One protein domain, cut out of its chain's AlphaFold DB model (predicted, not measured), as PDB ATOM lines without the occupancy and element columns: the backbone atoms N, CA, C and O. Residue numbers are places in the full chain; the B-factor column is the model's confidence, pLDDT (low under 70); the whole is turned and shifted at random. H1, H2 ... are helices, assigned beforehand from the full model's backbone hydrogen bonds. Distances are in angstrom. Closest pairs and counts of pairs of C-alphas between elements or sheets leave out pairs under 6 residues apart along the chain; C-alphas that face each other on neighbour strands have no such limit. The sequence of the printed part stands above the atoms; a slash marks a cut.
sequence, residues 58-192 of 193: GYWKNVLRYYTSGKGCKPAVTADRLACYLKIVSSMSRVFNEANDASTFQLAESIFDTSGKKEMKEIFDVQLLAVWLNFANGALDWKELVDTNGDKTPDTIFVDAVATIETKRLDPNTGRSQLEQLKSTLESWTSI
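What this domain is: This is residues 58 to 192 of the 193 residues of an uncharacterized protein of bacterium SCGC AG-212-C10 (UniProt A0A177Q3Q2). A long helix, H4, runs through the middle of this domain; H5 and H6 pack along one side of it as a three-helix up-and-down bundle, loosely joined at H5, and H1, H2 and H3 gather on the other side at larger angles to it. A long loop, residues 138 to 157, leads from the end of H4 round to H5. The printed part has 135 residues, with six named helices in the order H1 H2 H3 H4 H5 H6 and no named strand, and its class is all helix. It is compact, with a radius of gyration of the C-alphas of 14.4 A, and rounded, spanning 39 by 32 by 24 A.

Where its parts are: Begin at C-alpha 58, at (14.639, 20.105, -10.238), where H1 starts; it covers residues 58 to 69 and is 15.8 A long from first to last C-alpha. Next look at residues 79 to 92, which are H2, 20.0 A long. H3 is short, residues 105 to 112. Find C-alpha 120 at (15.154, 36.481, -17.371); from there H4 runs through residues 120 to 137, 26.0 A, to C-alpha 137 at (1.485, 14.397, -15.768). H5 follows at residues 158 to 170, with a length of 18.2 A. The last helix, H6, takes residues 176 to 191, 22.3 A, and ends with C-alpha 191 at (5.326, 24.337, -4.807).

How they stand to each other: Start at H4, the hub, which touches three other helices. It touches H6, where the C-alphas of Phe 124 and Lys 183 are the closest, 5.2 A apart; the two run the same way at a shallow tilt of 26 degrees. H5 is close to H4 but not clearly touching it, with the C-alphas of Lys 121 and Arg 169 the closest at 7.0 A, and runs the opposite way at a shallow tilt of 26 degrees. H5 and H6 are also close but not clearly touching, at a shallow tilt of 29 degrees, opposite ways; look at the C-alphas of Ile 165 and Leu 182, their closest, 6.7 A apart. H4, H5 and H6 form a bundle, up and down, each running against the one before it. Now turn to residues 129 to 137 of H4, which touch residues 85 to 89 of H2; the C-alphas of Tyr 85 and Ala 136 are the closest at 5.1 A, and the tilt is a steep 65 degrees. Residues 122 to 129 of H4 touch H3, with the C-alphas of Phe 112 and Val 126 the closest at 5.3 A, at a steep tilt of 54 degrees. H3 in turn touches H1, where the C-alphas of Leu 64 and Glu 109 are the closest, 5.6 A apart; their shallow tilt of 34.8 degrees is only just short of steep. H1, H2 and H3 are each apart from H5 and H6. In the backbones of H1, H2, H3 and H5 every O i to N i+4 pair is within hydrogen-bond range, against 12 of 14 in H4 and 11 of 12 in H6.

The domain as a whole: The two C-alphas farthest apart are those of Lys 74 and Asn 173, 41.3 A. The printed part runs from residue 58 to residue 192 with no cut. The link from H2 to H3, residues 93 to 104, and the link from H4 to H5, residues 138 to 157, are long; within the latter, residues 145 to 146 pair with residues 156 to 157, antiparallel. The link from H5 to H6 is tight. The mean pLDDT of the printed part is 94.2, and residue 192 is the one printed residue under 70.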
ATOM      1  N   GLY A  58      13.515  20.976 -10.594       93.56
ATOM      2  CA  GLY A  58      14.639  20.105 -10.238       93.56
ATOM      3  C   GLY A  58      14.336  18.614 -10.420       93.56
ATOM      4  O   GLY A  58      15.211  17.861 -10.853       93.56
ATOM      5  N   TYR A  59      13.097  18.191 -10.147       94.94
ATOM      6  CA  TYR A  59      12.639  16.831 -10.429       94.94
ATOM      7  C   TYR A  59      12.657  16.573 -11.935       94.94
ATOM      8  O   TYR A  59      13.344  15.658 -12.391       94.94
ATOM      9  N   TRP A  60      11.990  17.428 -12.716       97.00
ATOM     10  CA  TRP A  60      11.889  17.268 -14.168       97.00
ATOM     11  C   TRP A  60      13.254  17.269 -14.854       97.00
ATOM     12  O   TRP A  60      13.517  16.414 -15.701       97.00
ATOM     13  N   LYS A  61      14.171  18.136 -14.405       95.69
ATOM     14  CA  LYS A  61      15.576  18.113 -14.831       95.69
ATOM     15  C   LYS A  61      16.220  16.748 -14.605       95.69
ATOM     16  O   LYS A  61      16.884  16.231 -15.496       95.69
ATOM     17  N   ASN A  62      16.047  16.160 -13.421       95.38
ATOM     18  CA  ASN A  62      16.632  14.859 -13.098       95.38
ATOM     19  C   ASN A  62      16.018  13.725 -13.934       95.38
ATOM     20  O   ASN A  62      16.760  12.849 -14.375       95.38
ATOM     21  N   VAL A  63      14.701  13.756 -14.176       96.75
ATOM     22  CA  VAL A  63      14.010  12.791 -15.048       96.75
ATOM     23  C   VAL A  63      14.573  12.853 -16.470       96.75
ATOM     24  O   VAL A  63      14.964  11.824 -17.018       96.75
ATOM     25  N   LEU A  64      14.671  14.051 -17.049       97.12
ATOM     26  CA  LEU A  64      15.231  14.251 -18.388       97.12
ATOM     27  C   LEU A  64      16.699  13.818 -18.449       97.12
ATOM     28  O   LEU A  64      17.060  13.009 -19.301       97.12
ATOM     29  N   ARG A  65      17.519  14.251 -17.481       96.06
ATOM     30  CA  ARG A  65      18.941  13.893 -17.393       96.06
ATOM     31  C   ARG A  65      19.181  12.387 -17.326       96.06
ATOM     32  O   ARG A  65      20.170  11.892 -17.877       96.06
ATOM     33  N   TYR A  66      18.303  11.646 -16.646       97.38
ATOM     34  CA  TYR A  66      18.380  10.188 -16.609       97.38
ATOM     35  C   TYR A  66      18.259   9.596 -18.020       97.38
ATOM     36  O   TYR A  66      19.052   8.731 -18.383       97.38
ATOM     37  N   TYR A  67      17.331  10.095 -18.840       97.19
ATOM     38  CA  TYR A  67      17.113   9.594 -20.199       97.19
ATOM     39  C   TYR A  67      18.091  10.132 -21.246       97.19
ATOM     40  O   TYR A  67      18.298   9.475 -22.264       97.19
ATOM     41  N   THR A  68      18.730  11.278 -21.011       96.50
ATOM     42  CA  THR A  68      19.744  11.827 -21.927       96.50
ATOM     43  C   THR A  68      21.150  11.298 -21.651       96.50
ATOM     44  O   THR A  68      21.922  11.100 -22.586       96.50
ATOM     45  N   SER A  69      21.504  11.071 -20.380       94.62
ATOM     46  CA  SER A  69      22.889  10.796 -19.963       94.62
ATOM     47  C   SER A  69      23.058   9.593 -19.030       94.62
ATOM     48  O   SER A  69      24.185   9.264 -18.660       94.62
ATOM     49  N   GLY A  70      21.965   8.953 -18.603       92.81
ATOM     50  CA  GLY A  70      21.996   7.856 -17.630       92.81
ATOM     51  C   GLY A  70      22.368   8.286 -16.206       92.81
ATOM     52  O   GLY A  70      22.602   7.432 -15.353       92.81
ATOM     53  N   LYS A  71      22.456   9.595 -15.926       89.19
ATOM     54  CA  LYS A  71      22.882  10.124 -14.621       89.19
ATOM     55  C   LYS A  71      21.699  10.405 -13.698       89.19
ATOM     56  O   LYS A  71      20.817  11.197 -14.027       89.19
ATOM     57  N   GLY A  72      21.780   9.890 -12.474       81.38
ATOM     58  CA  GLY A  72      20.799  10.116 -11.408       81.38
ATOM     59  C   GLY A  72      20.003   8.858 -11.066       81.38
ATOM     60  O   GLY A  72      20.303   7.767 -11.546       81.38
ATOM     61  N   CYS A  73      18.996   9.013 -10.208       87.31
ATOM     62  CA  CYS A  73      18.095   7.922  -9.848       87.31
ATOM     63  C   CYS A  73      17.138   7.612 -11.003       87.31
ATOM     64  O   CYS A  73      16.665   8.526 -11.677       87.31
ATOM     65  N   LYS A  74      16.822   6.326 -11.196       92.94
ATOM     66  CA  LYS A  74      15.816   5.905 -12.174       92.94
ATOM     67  C   LYS A  74      14.451   6.512 -11.805       92.94
ATOM     68  O   LYS A  74      13.977   6.243 -10.699       92.94
ATOM     69  N   PRO A  75      13.822   7.296 -12.695       94.50
ATOM     70  CA  PRO A  75      12.530   7.905 -12.427       94.50
ATOM     71  C   PRO A  75      11.387   6.891 -12.556       94.50
ATOM     72  O   PRO A  75      11.528   5.843 -13.192       94.50
ATOM     73  N   ALA A  76      10.241   7.220 -11.958       91.81
ATOM     74  CA  ALA A  76       9.009   6.442 -12.109       91.81
ATOM     75  C   ALA A  76       8.351   6.650 -13.486       91.81
ATOM     76  O   ALA A  76       7.753   5.728 -14.037       91.81
ATOM     77  N   VAL A  77       8.473   7.857 -14.051       94.75
ATOM     78  CA  VAL A  77       8.011   8.174 -15.410       94.75
ATOM     79  C   VAL A  77       8.921   7.466 -16.410       94.75
ATOM     80  O   VAL A  77      10.126   7.676 -16.371       94.75
ATOM     81  N   THR A  78       8.354   6.640 -17.293       96.25
ATOM     82  CA  THR A  78       9.100   5.942 -18.353       96.25
ATOM     83  C   THR A  78       9.489   6.887 -19.493       96.25
ATOM     84  O   THR A  78       8.883   7.945 -19.658       96.25
ATOM     85  N   ALA A  79      10.454   6.484 -20.328       97.12
ATOM     86  CA  ALA A  79      10.860   7.260 -21.504       97.12
ATOM     87  C   ALA A  79       9.669   7.539 -22.439       97.12
ATOM     88  O   ALA A  79       9.420   8.689 -22.782       97.12
ATOM     89  N   ASP A  80       8.878   6.517 -22.779       97.00
ATOM     90  CA  ASP A  80       7.723   6.672 -23.676       97.00
ATOM     91  C   ASP A  80       6.679   7.645 -23.113       97.00
ATOM     92  O   ASP A  80       6.141   8.485 -23.836       97.00
ATOM     93  N   ARG A  81       6.434   7.586 -21.798       97.12
ATOM     94  CA  ARG A  81       5.497   8.488 -21.120       97.12
ATOM     95  C   ARG A  81       6.018   9.924 -21.105       97.12
ATOM     96  O   ARG A  81       5.264  10.843 -21.400       97.12
ATOM     97  N   LEU A  82       7.310  10.119 -20.837       97.81
ATOM     98  CA  LEU A  82       7.939  11.438 -20.897       97.81
ATOM     99  C   LEU A  82       7.923  12.020 -22.318       97.81
ATOM    100  O   LEU A  82       7.662  13.208 -22.489       97.81
ATOM    101  N   ALA A  83       8.147  11.194 -23.345       98.12
ATOM    102  CA  ALA A  83       8.037  11.619 -24.739       98.12
ATOM    103  C   ALA A  83       6.609  12.078 -25.071       98.12
ATOM    104  O   ALA A  83       6.421  13.104 -25.723       98.12
ATOM    105  N   CYS A  84       5.594  11.365 -24.576       98.19
ATOM    106  CA  CYS A  84       4.207  11.805 -24.686       98.19
ATOM    107  C   CYS A  84       3.936  13.115 -23.937       98.19
ATOM    108  O   CYS A  84       3.223  13.963 -24.465       98.19
ATOM    109  N   TYR A  85       4.535  13.337 -22.764       98.38
ATOM    110  CA  TYR A  85       4.397  14.615 -22.060       98.38
ATOM    111  C   TYR A  85       4.937  15.778 -22.882       98.38
ATOM    112  O   TYR A  85       4.244  16.778 -23.030       98.38
ATOM    113  N   LEU A  86       6.109  15.629 -23.502       98.19
ATOM    114  CA  LEU A  86       6.664  16.668 -24.375       98.19
ATOM    115  C   LEU A  86       5.797  16.926 -25.617       98.19
ATOM    116  O   LEU A  86       5.677  18.072 -26.037       98.19
ATOM    117  N   LYS A  87       5.113  15.908 -26.163       97.62
ATOM    118  CA  LYS A  87       4.112  16.109 -27.230       97.62
ATOM    119  C   LYS A  87       2.906  16.921 -26.757       97.62
ATOM    120  O   LYS A  87       2.416  17.766 -27.503       97.62
ATOM    121  N   ILE A  88       2.437  16.684 -25.530       97.75
ATOM    122  CA  ILE A  88       1.364  17.482 -24.918       97.75
ATOM    123  C   ILE A  88       1.841  18.923 -24.739       97.75
ATOM    124  O   ILE A  88       1.154  19.834 -25.189       97.75
ATOM    125  N   VAL A  89       3.040  19.136 -24.182       97.88
ATOM    126  CA  VAL A  89       3.634  20.477 -24.047       97.88
ATOM    127  C   VAL A  89       3.710  21.176 -25.404       97.88
ATOM    128  O   VAL A  89       3.234  22.297 -25.529       97.88
ATOM    129  N   SER A  90       4.215  20.496 -26.435       96.19
ATOM    130  CA  SER A  90       4.300  21.025 -27.802       96.19
ATOM    131  C   SER A  90       2.940  21.350 -28.429       96.19
ATOM    132  O   SER A  90       2.889  22.148 -29.358       96.19
ATOM    133  N   SER A  91       1.858  20.712 -27.977       95.12
ATOM    134  CA  SER A  91       0.502  20.961 -28.492       95.12
ATOM    135  C   SER A  91      -0.209  22.089 -27.745       95.12
ATOM    136  O   SER A  91      -1.114  22.711 -28.291       95.12
ATOM    137  N   MET A  92       0.172  22.320 -26.488       95.56
ATOM    138  CA  MET A  92      -0.531  23.205 -25.562       95.56
ATOM    139  C   MET A  92       0.168  24.548 -25.351       95.56
ATOM    140  O   MET A  92      -0.499  25.558 -25.140       95.56
ATOM    141  N   SER A  93       1.499  24.561 -25.396       97.31
ATOM    142  CA  SER A  93       2.317  25.748 -25.166       97.31
ATOM    143  C   SER A  93       2.533  26.529 -26.454       97.31
ATOM    144  O   SER A  93       2.882  25.963 -27.486       97.31
ATOM    145  N   ARG A  94       2.423  27.857 -26.375       96.31
ATOM    146  CA  ARG A  94       2.844  28.769 -27.454       96.31
ATOM    147  C   ARG A  94       4.335  29.108 -27.396       96.31
ATOM    148  O   ARG A  94       4.853  29.758 -28.298       96.31
ATOM    149  N   VAL A  95       5.013  28.751 -26.304       97.19
ATOM    150  CA  VAL A  95       6.436  29.045 -26.075       97.19
ATOM    151  C   VAL A  95       7.300  27.880 -26.539       97.19
ATOM    152  O   VAL A  95       8.297  28.085 -27.237       97.19
ATOM    153  N   PHE A  96       6.918  26.663 -26.160       96.81
ATOM    154  CA  PHE A  96       7.695  25.473 -26.462       96.81
ATOM    155  C   PHE A  96       7.350  24.918 -27.847       96.81
ATOM    156  O   PHE A  96       6.176  24.866 -28.188       96.81
ATOM    157  N   ASN A  97       8.377  24.502 -28.611       82.62
ATOM    158  CA  ASN A  97       8.361  24.069 -30.032       82.62
ATOM    159  C   ASN A  97       8.654  25.172 -31.079       82.62
ATOM    160  O   ASN A  97       8.983  24.849 -32.216       82.62
ATOM    161  N   GLU A  98       8.627  26.458 -30.705       83.69
ATOM    162  CA  GLU A  98       9.030  27.562 -31.601       83.69
ATOM    163  C   GLU A  98       9.993  28.543 -30.924       83.69
ATOM    164  O   GLU A  98      11.135  28.702 -31.353       83.69
ATOM    165  N   ALA A  99       9.551  29.203 -29.847       92.19
ATOM    166  CA  ALA A  99      10.345  30.237 -29.185       92.19
ATOM    167  C   ALA A  99      11.468  29.658 -28.310       92.19
ATOM    168  O   ALA A  99      12.491  30.312 -28.109       92.19
ATOM    169  N   ASN A 100      11.268  28.458 -27.767       94.44
ATOM    170  CA  ASN A 100      12.286  27.678 -27.072       94.44
ATOM    171  C   ASN A 100      11.962  26.190 -27.249       94.44
ATOM    172  O   ASN A 100      10.938  25.720 -26.768       94.44
ATOM    173  N   ASP A 101      12.756  25.443 -28.004       95.62
ATOM    174  CA  ASP A 101      12.377  24.079 -28.372       95.62
ATOM    175  C   ASP A 101      12.518  23.109 -27.180       95.62
ATOM    176  O   ASP A 101      13.550  23.068 -26.516       95.62
ATOM    177  N   ALA A 102      11.474  22.318 -26.921       97.19
ATOM    178  CA  ALA A 102      11.433  21.269 -25.900       97.19
ATOM    179  C   ALA A 102      11.015  19.902 -26.484       97.19
ATOM    180  O   ALA A 102      10.639  18.998 -25.741       97.19
ATOM    181  N   SER A 103      11.052  19.737 -27.809       95.94
ATOM    182  CA  SER A 103      10.524  18.574 -28.542       95.94
ATOM    183  C   SER A 103      11.277  17.261 -28.290       95.94
ATOM    184  O   SER A 103      10.748  16.177 -28.547       95.94
ATOM    185  N   THR A 104      12.500  17.328 -27.758       97.06
ATOM    186  CA  THR A 104      13.330  16.162 -27.416       97.06
ATOM    187  C   THR A 104      13.810  16.233 -25.971       97.06
ATOM    188  O   THR A 104      13.848  17.310 -25.374       97.06
ATOM    189  N   PHE A 105      14.235  15.099 -25.402       97.69
ATOM    190  CA  PHE A 105      14.750  15.074 -24.029       97.69
ATOM    191  C   PHE A 105      15.959  15.990 -23.840       97.69
ATOM    192  O   PHE A 105      16.046  16.670 -22.825       97.69
ATOM    193  N   GLN A 106      16.866  16.042 -24.816       96.69
ATOM    194  CA  GLN A 106      18.050  16.899 -24.775       96.69
ATOM    195  C   GLN A 106      17.672  18.383 -24.802       96.69
ATOM    196  O   GLN A 106      18.201  19.168 -24.017       96.69
ATOM    197  N   LEU A 107      16.735  18.763 -25.674       96.81
ATOM    198  CA  LEU A 107      16.278  20.147 -25.787       96.81
ATOM    199  C   LEU A 107      15.523  20.584 -24.524       96.81
ATOM    200  O   LEU A 107      15.869  21.600 -23.923       96.81
ATOM    201  N   ALA A 108      14.605  19.753 -24.025       97.50
ATOM    202  CA  ALA A 108      13.917  19.996 -22.761       97.50
ATOM    203  C   ALA A 108      14.883  20.050 -21.558       97.50
ATOM    204  O   ALA A 108      14.749  20.919 -20.701       97.50
ATOM    205  N   GLU A 109      15.892  19.170 -21.485       96.12
ATOM    206  CA  GLU A 109      16.913  19.215 -20.426       96.12
ATOM    207  C   GLU A 109      17.699  20.530 -20.462       96.12
ATOM    208  O   GLU A 109      17.944  21.122 -19.410       96.12
ATOM    209  N   SER A 110      18.054  21.012 -21.658       95.00
ATOM    210  CA  SER A 110      18.789  22.270 -21.825       95.00
ATOM    211  C   SER A 110      18.011  23.478 -21.291       95.00
ATOM    212  O   SER A 110      18.597  24.388 -20.703       95.00
ATOM    213  N   ILE A 111      16.675  23.448 -21.369       96.19
ATOM    214  CA  ILE A 111      15.817  24.466 -20.752       96.19
ATOM    215  C   ILE A 111      15.941  24.425 -19.225       96.19
ATOM    216  O   ILE A 111      15.920  25.471 -18.585       96.19
ATOM    217  N   PHE A 112      16.143  23.265 -18.609       95.38
ATOM    218  CA  PHE A 112      16.382  23.175 -17.167       95.38
ATOM    219  C   PHE A 112      17.836  23.452 -16.758       95.38
ATOM    220  O   PHE A 112      18.146  23.524 -15.559       95.38
ATOM    221  N   ASP A 113      18.761  23.603 -17.708       89.88
ATOM    222  CA  ASP A 113      20.129  23.979 -17.386       89.88
ATOM    223  C   ASP A 113      20.278  25.490 -17.235       89.88
ATOM    224  O   ASP A 113      20.336  26.251 -18.194       89.88
ATOM    225  N   THR A 114      20.328  25.941 -15.984       84.12
ATOM    226  CA  THR A 114      20.540  27.348 -15.638       84.12
ATOM    227  C   THR A 114      22.007  27.753 -15.638       84.12
ATOM    228  O   THR A 114      22.312  28.928 -15.438       84.12
ATOM    229  N   SER A 115      22.923  26.810 -15.863       79.62
ATOM    230  CA  SER A 115      24.361  27.068 -15.899       79.62
ATOM    231  C   SER A 115      24.696  27.950 -17.105       79.62
ATOM    232  O   SER A 115      24.773  27.479 -18.231       79.62
ATOM    233  N   GLY A 116      24.880  29.250 -16.873       75.94
ATOM    234  CA  GLY A 116      25.206  30.218 -17.926       75.94
ATOM    235  C   GLY A 116      24.023  31.012 -18.485       75.94
ATOM    236  O   GLY A 116      24.263  31.934 -19.263       75.94
ATOM    237  N   LYS A 117      22.786  30.738 -18.042       81.06
ATOM    238  CA  LYS A 117      21.614  31.565 -18.374       81.06
ATOM    239  C   LYS A 117      21.758  32.958 -17.775       81.06
ATOM    240  O   LYS A 117      22.060  33.100 -16.586       81.06
ATOM    241  N   LYS A 118      21.541  33.988 -18.589       80.50
ATOM    242  CA  LYS A 118      21.663  35.396 -18.168       80.50
ATOM    243  C   LYS A 118      20.364  36.160 -18.355       80.50
ATOM    244  O   LYS A 118      20.126  37.136 -17.637       80.50
ATOM    245  N   GLU A 119      19.514  35.722 -19.279       91.62
ATOM    246  CA  GLU A 119      18.261  36.401 -19.553       91.62
ATOM    247  C   GLU A 119      17.135  35.890 -18.659       91.62
ATOM    248  O   GLU A 119      16.988  34.700 -18.379       91.62
ATOM    249  N   MET A 120      16.280  36.819 -18.234       94.31
ATOM    250  CA  MET A 120      15.154  36.481 -17.371       94.31
ATOM    251  C   MET A 120      14.136  35.574 -18.071       94.31
ATOM    252  O   MET A 120      13.503  34.758 -17.409       94.31
ATOM    253  N   LYS A 121      14.020  35.669 -19.406       94.75
ATOM    254  CA  LYS A 121      13.177  34.782 -20.222       94.75
ATOM    255  C   LYS A 121      13.617  33.324 -20.102       94.75
ATOM    256  O   LYS A 121      12.781  32.457 -19.888       94.75
ATOM    257  N   GLU A 122      14.922  33.065 -20.142       94.12
ATOM    258  CA  GLU A 122      15.457  31.707 -20.046       94.12
ATOM    259  C   GLU A 122      15.244  31.098 -18.653       94.12
ATOM    260  O   GLU A 122      15.053  29.890 -18.536       94.12
ATOM    261  N   ILE A 123      15.308  31.918 -17.596       94.25
ATOM    262  CA  ILE A 123      15.033  31.498 -16.210       94.25
ATOM    263  C   ILE A 123      13.531  31.283 -16.006       94.25
ATOM    264  O   ILE A 123      13.127  30.354 -15.316       94.25
ATOM    265  N   PHE A 124      12.698  32.131 -16.602       96.38
ATOM    266  CA  PHE A 124      11.249  31.983 -16.586       96.38
ATOM    267  C   PHE A 124      10.810  30.672 -17.268       96.38
ATOM    268  O   PHE A 124      10.001  29.935 -16.702       96.38
ATOM    269  N   ASP A 125      11.396  30.327 -18.421       97.25
ATOM    270  CA  ASP A 125      11.046  29.116 -19.182       97.25
ATOM    271  C   ASP A 125      11.285  27.823 -18.388       97.25
ATOM    272  O   ASP A 125      10.569  26.844 -18.579       97.25
ATOM    273  N   VAL A 126      12.244  27.824 -17.453       96.62
ATOM    274  CA  VAL A 126      12.478  26.709 -16.515       96.62
ATOM    275  C   VAL A 126      11.201  26.382 -15.741       96.62
ATOM    276  O   VAL A 126      10.827  25.217 -15.613       96.62
ATOM    277  N   GLN A 127      10.524  27.407 -15.220       96.69
ATOM    278  CA  GLN A 127       9.326  27.220 -14.404       96.69
ATOM    279  C   GLN A 127       8.109  26.928 -15.273       96.69
ATOM    280  O   GLN A 127       7.320  26.048 -14.939       96.69
ATOM    281  N   LEU A 128       7.995  27.593 -16.427       98.00
ATOM    282  CA  LEU A 128       6.907  27.328 -17.365       98.00
ATOM    283  C   LEU A 128       6.939  25.878 -17.875       98.00
ATOM    284  O   LEU A 128       5.897  25.227 -17.922       98.00
ATOM    285  N   LEU A 129       8.120  25.339 -18.203       98.25
ATOM    286  CA  LEU A 129       8.239  23.949 -18.647       98.25
ATOM    287  C   LEU A 129       7.872  22.966 -17.530       98.25
ATOM    288  O   LEU A 129       7.198  21.973 -17.791       98.25
ATOM    289  N   ALA A 130       8.266  23.244 -16.284       97.75
ATOM    290  CA  ALA A 130       7.871  22.422 -15.139       97.75
ATOM    291  C   ALA A 130       6.344  22.400 -14.947       97.75
ATOM    292  O   ALA A 130       5.767  21.332 -14.754       97.75
ATOM    293  N   VAL A 131       5.684  23.557 -15.060       97.81
ATOM    294  CA  VAL A 131       4.218  23.672 -14.992       97.81
ATOM    295  C   VAL A 131       3.543  22.852 -16.094       97.81
ATOM    296  O   VAL A 131       2.651  22.056 -15.806       97.81
ATOM    297  N   TRP A 132       4.005  22.961 -17.342       98.31
ATOM    298  CA  TRP A 132       3.445  22.170 -18.440       98.31
ATOM    299  C   TRP A 132       3.675  20.663 -18.287       98.31
ATOM    300  O   TRP A 132       2.795  19.873 -18.629       98.31
ATOM    301  N   LEU A 133       4.822  20.244 -17.745       98.19
ATOM    302  CA  LEU A 133       5.076  18.834 -17.443       98.19
ATOM    303  C   LEU A 133       4.181  18.321 -16.308       98.19
ATOM    304  O   LEU A 133       3.712  17.189 -16.390       98.19
ATOM    305  N   ASN A 134       3.872  19.141 -15.299       97.69
ATOM    306  CA  ASN A 134       2.897  18.796 -14.257       97.69
ATOM    307  C   ASN A 134       1.481  18.640 -14.817       97.69
ATOM    308  O   ASN A 134       0.808  17.660 -14.498       97.69
ATOM    309  N   PHE A 135       1.065  19.538 -15.713       97.62
ATOM    310  CA  PHE A 135      -0.191  19.409 -16.453       97.62
ATOM    311  C   PHE A 135      -0.231  18.120 -17.283       97.62
ATOM    312  O   PHE A 135      -1.138  17.308 -17.124       97.62
ATOM    313  N   ALA A 136       0.797  17.852 -18.092       97.94
ATOM    314  CA  ALA A 136       0.887  16.612 -18.865       97.94
ATOM    315  C   ALA A 136       0.886  15.357 -17.968       97.94
ATOM    316  O   ALA A 136       0.323  14.323 -18.333       97.94
ATOM    317  N   ASN A 137       1.470  15.455 -16.772       96.94
ATOM    318  CA  ASN A 137       1.485  14.397 -15.768       96.94
ATOM    319  C   ASN A 137       0.148  14.221 -15.026       96.94
ATOM    320  O   ASN A 137      -0.032  13.201 -14.359       96.94
ATOM    321  N   GLY A 138      -0.791  15.158 -15.182       95.88
ATOM    322  CA  GLY A 138      -2.117  15.161 -14.557       95.88
ATOM    323  C   GLY A 138      -2.182  15.807 -13.175       95.88
ATOM    324  O   GLY A 138      -3.248  15.813 -12.570       95.88
ATOM    325  N   ALA A 139      -1.069  16.354 -12.676       95.31
ATOM    326  CA  ALA A 139      -1.031  17.051 -11.387       95.31
ATOM    327  C   ALA A 139      -1.766  18.398 -11.431       95.31
ATOM    328  O   ALA A 139      -2.244  18.880 -10.397       95.31
ATOM    329  N   LEU A 140      -1.870  18.957 -12.645       94.69
ATOM    330  CA  LEU A 140      -2.698  20.107 -12.953       94.69
ATOM    331  C   LEU A 140      -3.828  19.727 -13.925       94.69
ATOM    332  O   LEU A 140      -3.592  19.001 -14.891       94.69
ATOM    333  N   ASP A 141      -5.040  20.223 -13.672       92.81
ATOM    334  CA  ASP A 141      -6.236  19.992 -14.500       92.81
ATOM    335  C   ASP A 141      -6.525  21.225 -15.368       92.81
ATOM    336  O   ASP A 141      -6.319  22.367 -14.963       92.81
ATOM    337  N   TRP A 142      -7.069  20.996 -16.561       93.75
ATOM    338  CA  TRP A 142      -7.521  22.029 -17.487       93.75
ATOM    339  C   TRP A 142      -8.368  23.111 -16.813       93.75
ATOM    340  O   TRP A 142      -8.187  24.296 -17.085       93.75
ATOM    341  N   LYS A 143      -9.334  22.704 -15.978       96.00
ATOM    342  CA  LYS A 143     -10.319  23.614 -15.368       96.00
ATOM    343  C   LYS A 143     -10.028  23.957 -13.915       96.00
ATOM    344  O   LYS A 143     -10.849  24.645 -13.305       96.00
ATOM    345  N   GLU A 144      -8.932  23.471 -13.333       94.50
ATOM    346  CA  GLU A 144      -8.646  23.854 -11.954       94.50
ATOM    347  C   GLU A 144      -8.338  25.346 -11.871       94.50
ATOM    348  O   GLU A 144      -7.860  25.964 -12.825       94.50
ATOM    349  N   LEU A 145      -8.618  25.918 -10.708       95.81
ATOM    350  CA  LEU A 145      -8.241  27.286 -10.422       95.81
ATOM    351  C   LEU A 145      -6.801  27.319  -9.904       95.81
ATOM    352  O   LEU A 145      -6.401  26.474  -9.101       95.81
ATOM    353  N   VAL A 146      -6.062  28.339 -10.317       94.88
ATOM    354  CA  VAL A 146      -4.730  28.689  -9.828       94.88
ATOM    355  C   VAL A 146      -4.729  30.119  -9.297       94.88
ATOM    356  O   VAL A 146      -5.536  30.951  -9.710       94.88
ATOM    357  N   ASP A 147      -3.846  30.386  -8.341       93.81
ATOM    358  CA  ASP A 147      -3.657  31.711  -7.744       93.81
ATOM    359  C   ASP A 147      -2.754  32.550  -8.659       93.81
ATOM    360  O   ASP A 147      -1.562  32.259  -8.804       93.81
ATOM    361  N   THR A 148      -3.319  33.565  -9.313       93.75
ATOM    362  CA  THR A 148      -2.569  34.441 -10.226       93.75
ATOM    363  C   THR A 148      -2.121  35.739  -9.566       93.75
ATOM    364  O   THR A 148      -1.201  36.389 -10.074       93.75
ATOM    365  N   ASN A 149      -2.732  36.111  -8.438       90.12
ATOM    366  CA  ASN A 149      -2.514  37.390  -7.768       90.12
ATOM    367  C   ASN A 149      -1.618  37.287  -6.507       90.12
ATOM    368  O   ASN A 149      -1.184  38.312  -5.976       90.12
ATOM    369  N   GLY A 150      -1.292  36.069  -6.069       85.94
ATOM    370  CA  GLY A 150      -0.432  35.767  -4.926       85.94
ATOM    371  C   GLY A 150      -1.125  35.840  -3.560       85.94
ATOM    372  O   GLY A 150      -0.429  35.874  -2.538       85.94
ATOM    373  N   ASP A 151      -2.457  35.891  -3.507       89.06
ATOM    374  CA  ASP A 151      -3.233  35.970  -2.263       89.06
ATOM    375  C   ASP A 151      -3.493  34.599  -1.606       89.06
ATOM    376  O   ASP A 151      -4.076  34.530  -0.518       89.06
ATOM    377  N   LYS A 152      -2.980  33.519  -2.214       87.00
ATOM    378  CA  LYS A 152      -3.143  32.108  -1.825       87.00
ATOM    379  C   LYS A 152      -4.552  31.554  -2.024       87.00
ATOM    380  O   LYS A 152      -4.850  30.466  -1.526       87.00
ATOM    381  N   THR A 153      -5.399  32.259  -2.759       90.44
ATOM    382  CA  THR A 153      -6.734  31.826  -3.151       90.44
ATOM    383  C   THR A 153      -6.743  31.579  -4.655       90.44
ATOM    384  O   THR A 153      -6.490  32.491  -5.431       90.44
ATOM    385  N   PRO A 154      -7.047  30.353  -5.106       92.62
ATOM    386  CA  PRO A 154      -7.200  30.090  -6.529       92.62
ATOM    387  C   PRO A 154      -8.285  30.973  -7.166       92.62
ATOM    388  O   PRO A 154      -9.430  30.959  -6.712       92.62
ATOM    389  N   ASP A 155      -7.932  31.714  -8.220       94.94
ATOM    390  CA  ASP A 155      -8.765  32.791  -8.780       94.94
ATOM    391  C   ASP A 155      -9.032  32.669 -10.292       94.94
ATOM    392  O   ASP A 155     -10.065  33.138 -10.771       94.94
ATOM    393  N   THR A 156      -8.156  31.993 -11.040       96.69
ATOM    394  CA  THR A 156      -8.220  31.922 -12.507       96.69
ATOM    395  C   THR A 156      -8.062  30.487 -12.981       96.69
ATOM    396  O   THR A 156      -7.285  29.728 -12.414       96.69
ATOM    397  N   ILE A 157      -8.773  30.100 -14.043       97.31
ATOM    398  CA  ILE A 157      -8.620  28.780 -14.670       97.31
ATOM    399  C   ILE A 157      -7.180  28.605 -15.172       97.31
ATOM    400  O   ILE A 157      -6.656  29.472 -15.871       97.31
ATOM    401  N   PHE A 158      -6.562  27.463 -14.858       96.62
ATOM    402  CA  PHE A 158      -5.171  27.144 -15.188       96.62
ATOM    403  C   PHE A 158      -4.802  27.456 -16.644       96.62
ATOM    404  O   PHE A 158      -3.845  28.191 -16.894       96.62
ATOM    405  N   VAL A 159      -5.569  26.946 -17.615       96.00
ATOM    406  CA  VAL A 159      -5.235  27.143 -19.037       96.00
ATOM    407  C   VAL A 159      -5.342  28.601 -19.482       96.00
ATOM    408  O   VAL A 159      -4.529  29.049 -20.291       96.00
ATOM    409  N   ASP A 160      -6.277  29.366 -18.918       97.50
ATOM    410  CA  ASP A 160      -6.441  30.791 -19.222       97.50
ATOM    411  C   ASP A 160      -5.294  31.606 -18.605       97.50
ATOM    412  O   ASP A 160      -4.742  32.522 -19.232       97.50
ATOM    413  N   ALA A 161      -4.883  31.228 -17.391       97.44
ATOM    414  CA  ALA A 161      -3.756  31.826 -16.694       97.44
ATOM    415  C   ALA A 161      -2.443  31.586 -17.457       97.44
ATOM    416  O   ALA A 161      -1.718  32.542 -17.748       97.44
ATOM    417  N   VAL A 162      -2.156  30.341 -17.858       97.44
ATOM    418  CA  VAL A 162      -0.946  30.021 -18.632       97.44
ATOM    419  C   VAL A 162      -0.962  30.705 -19.997       97.44
ATOM    420  O   VAL A 162       0.045  31.300 -20.372       97.44
ATOM    421  N   ALA A 163      -2.090  30.727 -20.715       97.12
ATOM    422  CA  ALA A 163      -2.182  31.416 -22.005       97.12
ATOM    423  C   ALA A 163      -1.878  32.925 -21.894       97.12
ATOM    424  O   ALA A 163      -1.200  33.509 -22.753       97.12
ATOM    425  N   THR A 164      -2.336  33.564 -20.813       97.06
ATOM    426  CA  THR A 164      -2.042  34.973 -20.512       97.06
ATOM    427  C   THR A 164      -0.557  35.179 -20.205       97.06
ATOM    428  O   THR A 164       0.078  36.085 -20.753       97.06
ATOM    429  N   ILE A 165       0.014  34.310 -19.371       97.38
ATOM    430  CA  ILE A 165       1.432  34.316 -19.006       97.38
ATOM    431  C   ILE A 165       2.323  34.115 -20.244       97.38
ATOM    432  O   ILE A 165       3.272  34.873 -20.454       97.38
ATOM    433  N   GLU A 166       2.008  33.146 -21.105       97.81
ATOM    434  CA  GLU A 166       2.753  32.869 -22.336       97.81
ATOM    435  C   GLU A 166       2.684  34.032 -23.323       97.81
ATOM    436  O   GLU A 166       3.690  34.391 -23.932       97.81
ATOM    437  N   THR A 167       1.529  34.694 -23.423       97.38
ATOM    438  CA  THR A 167       1.390  35.914 -24.228       97.38
ATOM    439  C   THR A 167       2.359  36.999 -23.752       97.38
ATOM    440  O   THR A 167       3.036  37.621 -24.570       97.38
ATOM    441  N   LYS A 168       2.508  37.188 -22.432       97.12
ATOM    442  CA  LYS A 168       3.511  38.113 -21.877       97.12
ATOM    443  C   LYS A 168       4.937  37.630 -22.109       97.12
ATOM    444  O   LYS A 168       5.801  38.437 -22.436       97.12
ATOM    445  N   ARG A 169       5.206  36.333 -22.002       96.50
ATOM    446  CA  ARG A 169       6.530  35.769 -22.293       96.50
ATOM    447  C   ARG A 169       6.951  35.977 -23.759       96.50
ATOM    448  O   ARG A 169       8.143  36.164 -24.032       96.50
ATOM    449  N   LEU A 170       6.010  35.935 -24.696       96.75
ATOM    450  CA  LEU A 170       6.270  36.134 -26.125       96.75
ATOM    451  C   LEU A 170       6.353  37.615 -26.526       96.75
ATOM    452  O   LEU A 170       7.030  37.935 -27.500       96.75
ATOM    453  N   ASP A 171       5.740  38.523 -25.764       96.56
ATOM    454  CA  ASP A 171       5.819  39.963 -26.022       96.56
ATOM    455  C   ASP A 171       7.271  40.477 -25.847       96.56
ATOM    456  O   ASP A 171       7.879  40.314 -24.777       96.56
ATOM    457  N   PRO A 172       7.878  41.093 -26.883       94.44
ATOM    458  CA  PRO A 172       9.218  41.668 -26.784       94.44
ATOM    459  C   PRO A 172       9.300  42.844 -25.798       94.44
ATOM    460  O   PRO A 172      10.395  43.150 -25.333       94.44
ATOM    461  N   ASN A 173       8.172  43.469 -25.445       95.88
ATOM    462  CA  ASN A 173       8.116  44.604 -24.522       95.88
ATOM    463  C   ASN A 173       7.967  44.195 -23.051       95.88
ATOM    464  O   ASN A 173       8.052  45.058 -22.174       95.88
ATOM    465  N   THR A 174       7.747  42.911 -22.753       96.56
ATOM    466  CA  THR A 174       7.657  42.453 -21.363       96.56
ATOM    467  C   THR A 174       9.011  42.605 -20.683       96.56
ATOM    468  O   THR A 174       9.995  41.946 -21.029       96.56
ATOM    469  N   GLY A 175       9.050  43.491 -19.690       95.75
ATOM    470  CA  GLY A 175      10.266  43.828 -18.968       95.75
ATOM    471  C   GLY A 175      10.709  42.727 -18.006       95.75
ATOM    472  O   GLY A 175       9.938  41.862 -17.591       95.75
ATOM    473  N   ARG A 176      11.970  42.812 -17.569       96.25
ATOM    474  CA  ARG A 176      12.567  41.866 -16.615       96.25
ATOM    475  C   ARG A 176      11.737  41.690 -15.336       96.25
ATOM    476  O   ARG A 176      11.478  40.560 -14.945       96.25
ATOM    477  N   SER A 177      11.303  42.787 -14.712       95.88
ATOM    478  CA  SER A 177      10.537  42.737 -13.457       95.88
ATOM    479  C   SER A 177       9.181  42.039 -13.623       95.88
ATOM    480  O   SER A 177       8.768  41.288 -12.744       95.88
ATOM    481  N   GLN A 178       8.523  42.206 -14.776       96.19
ATOM    482  CA  GLN A 178       7.282  41.489 -15.080       96.19
ATOM    483  C   GLN A 178       7.540  39.987 -15.234       96.19
ATOM    484  O   GLN A 178       6.807  39.185 -14.671       96.19
ATOM    485  N   LEU A 179       8.610  39.586 -15.931       96.81
ATOM    486  CA  LEU A 179       8.987  38.169 -16.034       96.81
ATOM    487  C   LEU A 179       9.348  37.557 -14.674       96.81
ATOM    488  O   LEU A 179       9.042  36.394 -14.439       96.81
ATOM    489  N   GLU A 180       9.972  38.321 -13.773       96.38
ATOM    490  CA  GLU A 180      10.252  37.879 -12.400       96.38
ATOM    491  C   GLU A 180       8.962  37.646 -11.601       96.38
ATOM    492  O   GLU A 180       8.851  36.623 -10.923       96.38
ATOM    493  N   GLN A 181       7.969  38.530 -11.730       95.50
ATOM    494  CA  GLN A 181       6.653  38.350 -11.108       95.50
ATOM    495  C   GLN A 181       5.936  37.116 -11.666       95.50
ATOM    496  O   GLN A 181       5.557  36.238 -10.897       95.50
ATOM    497  N   LEU A 182       5.832  36.991 -12.995       96.06
ATOM    498  CA  LEU A 182       5.169  35.849 -13.640       96.06
ATOM    499  C   LEU A 182       5.876  34.523 -13.320       96.06
ATOM    500  O   LEU A 182       5.218  33.510 -13.099       96.06
ATOM    501  N   LYS A 183       7.214  34.520 -13.243       95.44
ATOM    502  CA  LYS A 183       7.992  33.367 -12.765       95.44
ATOM    503  C   LYS A 183       7.579  32.985 -11.345       95.44
ATOM    504  O   LYS A 183       7.360  31.807 -11.090       95.44
ATOM    505  N   SER A 184       7.504  33.951 -10.429       94.50
ATOM    506  CA  SER A 184       7.111  33.689  -9.041       94.50
ATOM    507  C   SER A 184       5.693  33.122  -8.948       94.50
ATOM    508  O   SER A 184       5.446  32.252  -8.115       94.50
ATOM    509  N   THR A 185       4.780  33.581  -9.810       95.12
ATOM    510  CA  THR A 185       3.434  33.012  -9.937       95.12
ATOM    511  C   THR A 185       3.495  31.548 -10.389       95.12
ATOM    512  O   THR A 185       2.915  30.690  -9.741       95.12
ATOM    513  N   LEU A 186       4.265  31.214 -11.431       95.56
ATOM    514  CA  LEU A 186       4.426  29.816 -11.869       95.56
ATOM    515  C   LEU A 186       5.071  28.925 -10.790       95.56
ATOM    516  O   LEU A 186       4.687  27.770 -10.613       95.56
ATOM    517  N   GLU A 187       6.052  29.454 -10.056       93.62
ATOM    518  CA  GLU A 187       6.725  28.730  -8.971       93.62
ATOM    519  C   GLU A 187       5.756  28.338  -7.855       93.62
ATOM    520  O   GLU A 187       5.846  27.213  -7.350       93.62
ATOM    521  N   SER A 188       4.812  29.217  -7.500       92.88
ATOM    522  CA  SER A 188       3.817  28.921  -6.465       92.88
ATOM    523  C   SER A 188       2.924  27.741  -6.862       92.88
ATOM    524  O   SER A 188       2.628  26.902  -6.014       92.88
ATOM    525  N   TRP A 189       2.604  27.585  -8.149       92.81
ATOM    526  CA  TRP A 189       1.782  26.473  -8.649       92.81
ATOM    527  C   TRP A 189       2.502  25.126  -8.588       92.81
ATOM    528  O   TRP A 189       1.869  24.092  -8.406       92.81
ATOM    529  N   THR A 190       3.833  25.125  -8.699       87.56
ATOM    530  CA  THR A 190       4.641  23.895  -8.577       87.56
ATOM    531  C   THR A 190       5.031  23.549  -7.140       87.56
ATOM    532  O   THR A 190       5.456  22.428  -6.881       87.56
ATOM    533  N   SER A 191       4.900  24.497  -6.208       77.62
ATOM    534  CA  SER A 191       5.326  24.337  -4.807       77.62
ATOM    535  C   SER A 191       4.178  23.980  -3.858       77.62
ATOM    536  O   SER A 191       4.418  23.698  -2.686       77.62
ATOM    537  N   ILE A 192       2.932  24.035  -4.339       59.84
ATOM    538  CA  ILE A 192       1.722  23.843  -3.538       59.84
ATOM    539  C   ILE A 192       0.955  22.636  -4.097       59.84
ATOM    540  O   ILE A 192       0.298  22.750  -5.129       59.84
TER     541      ILE A 192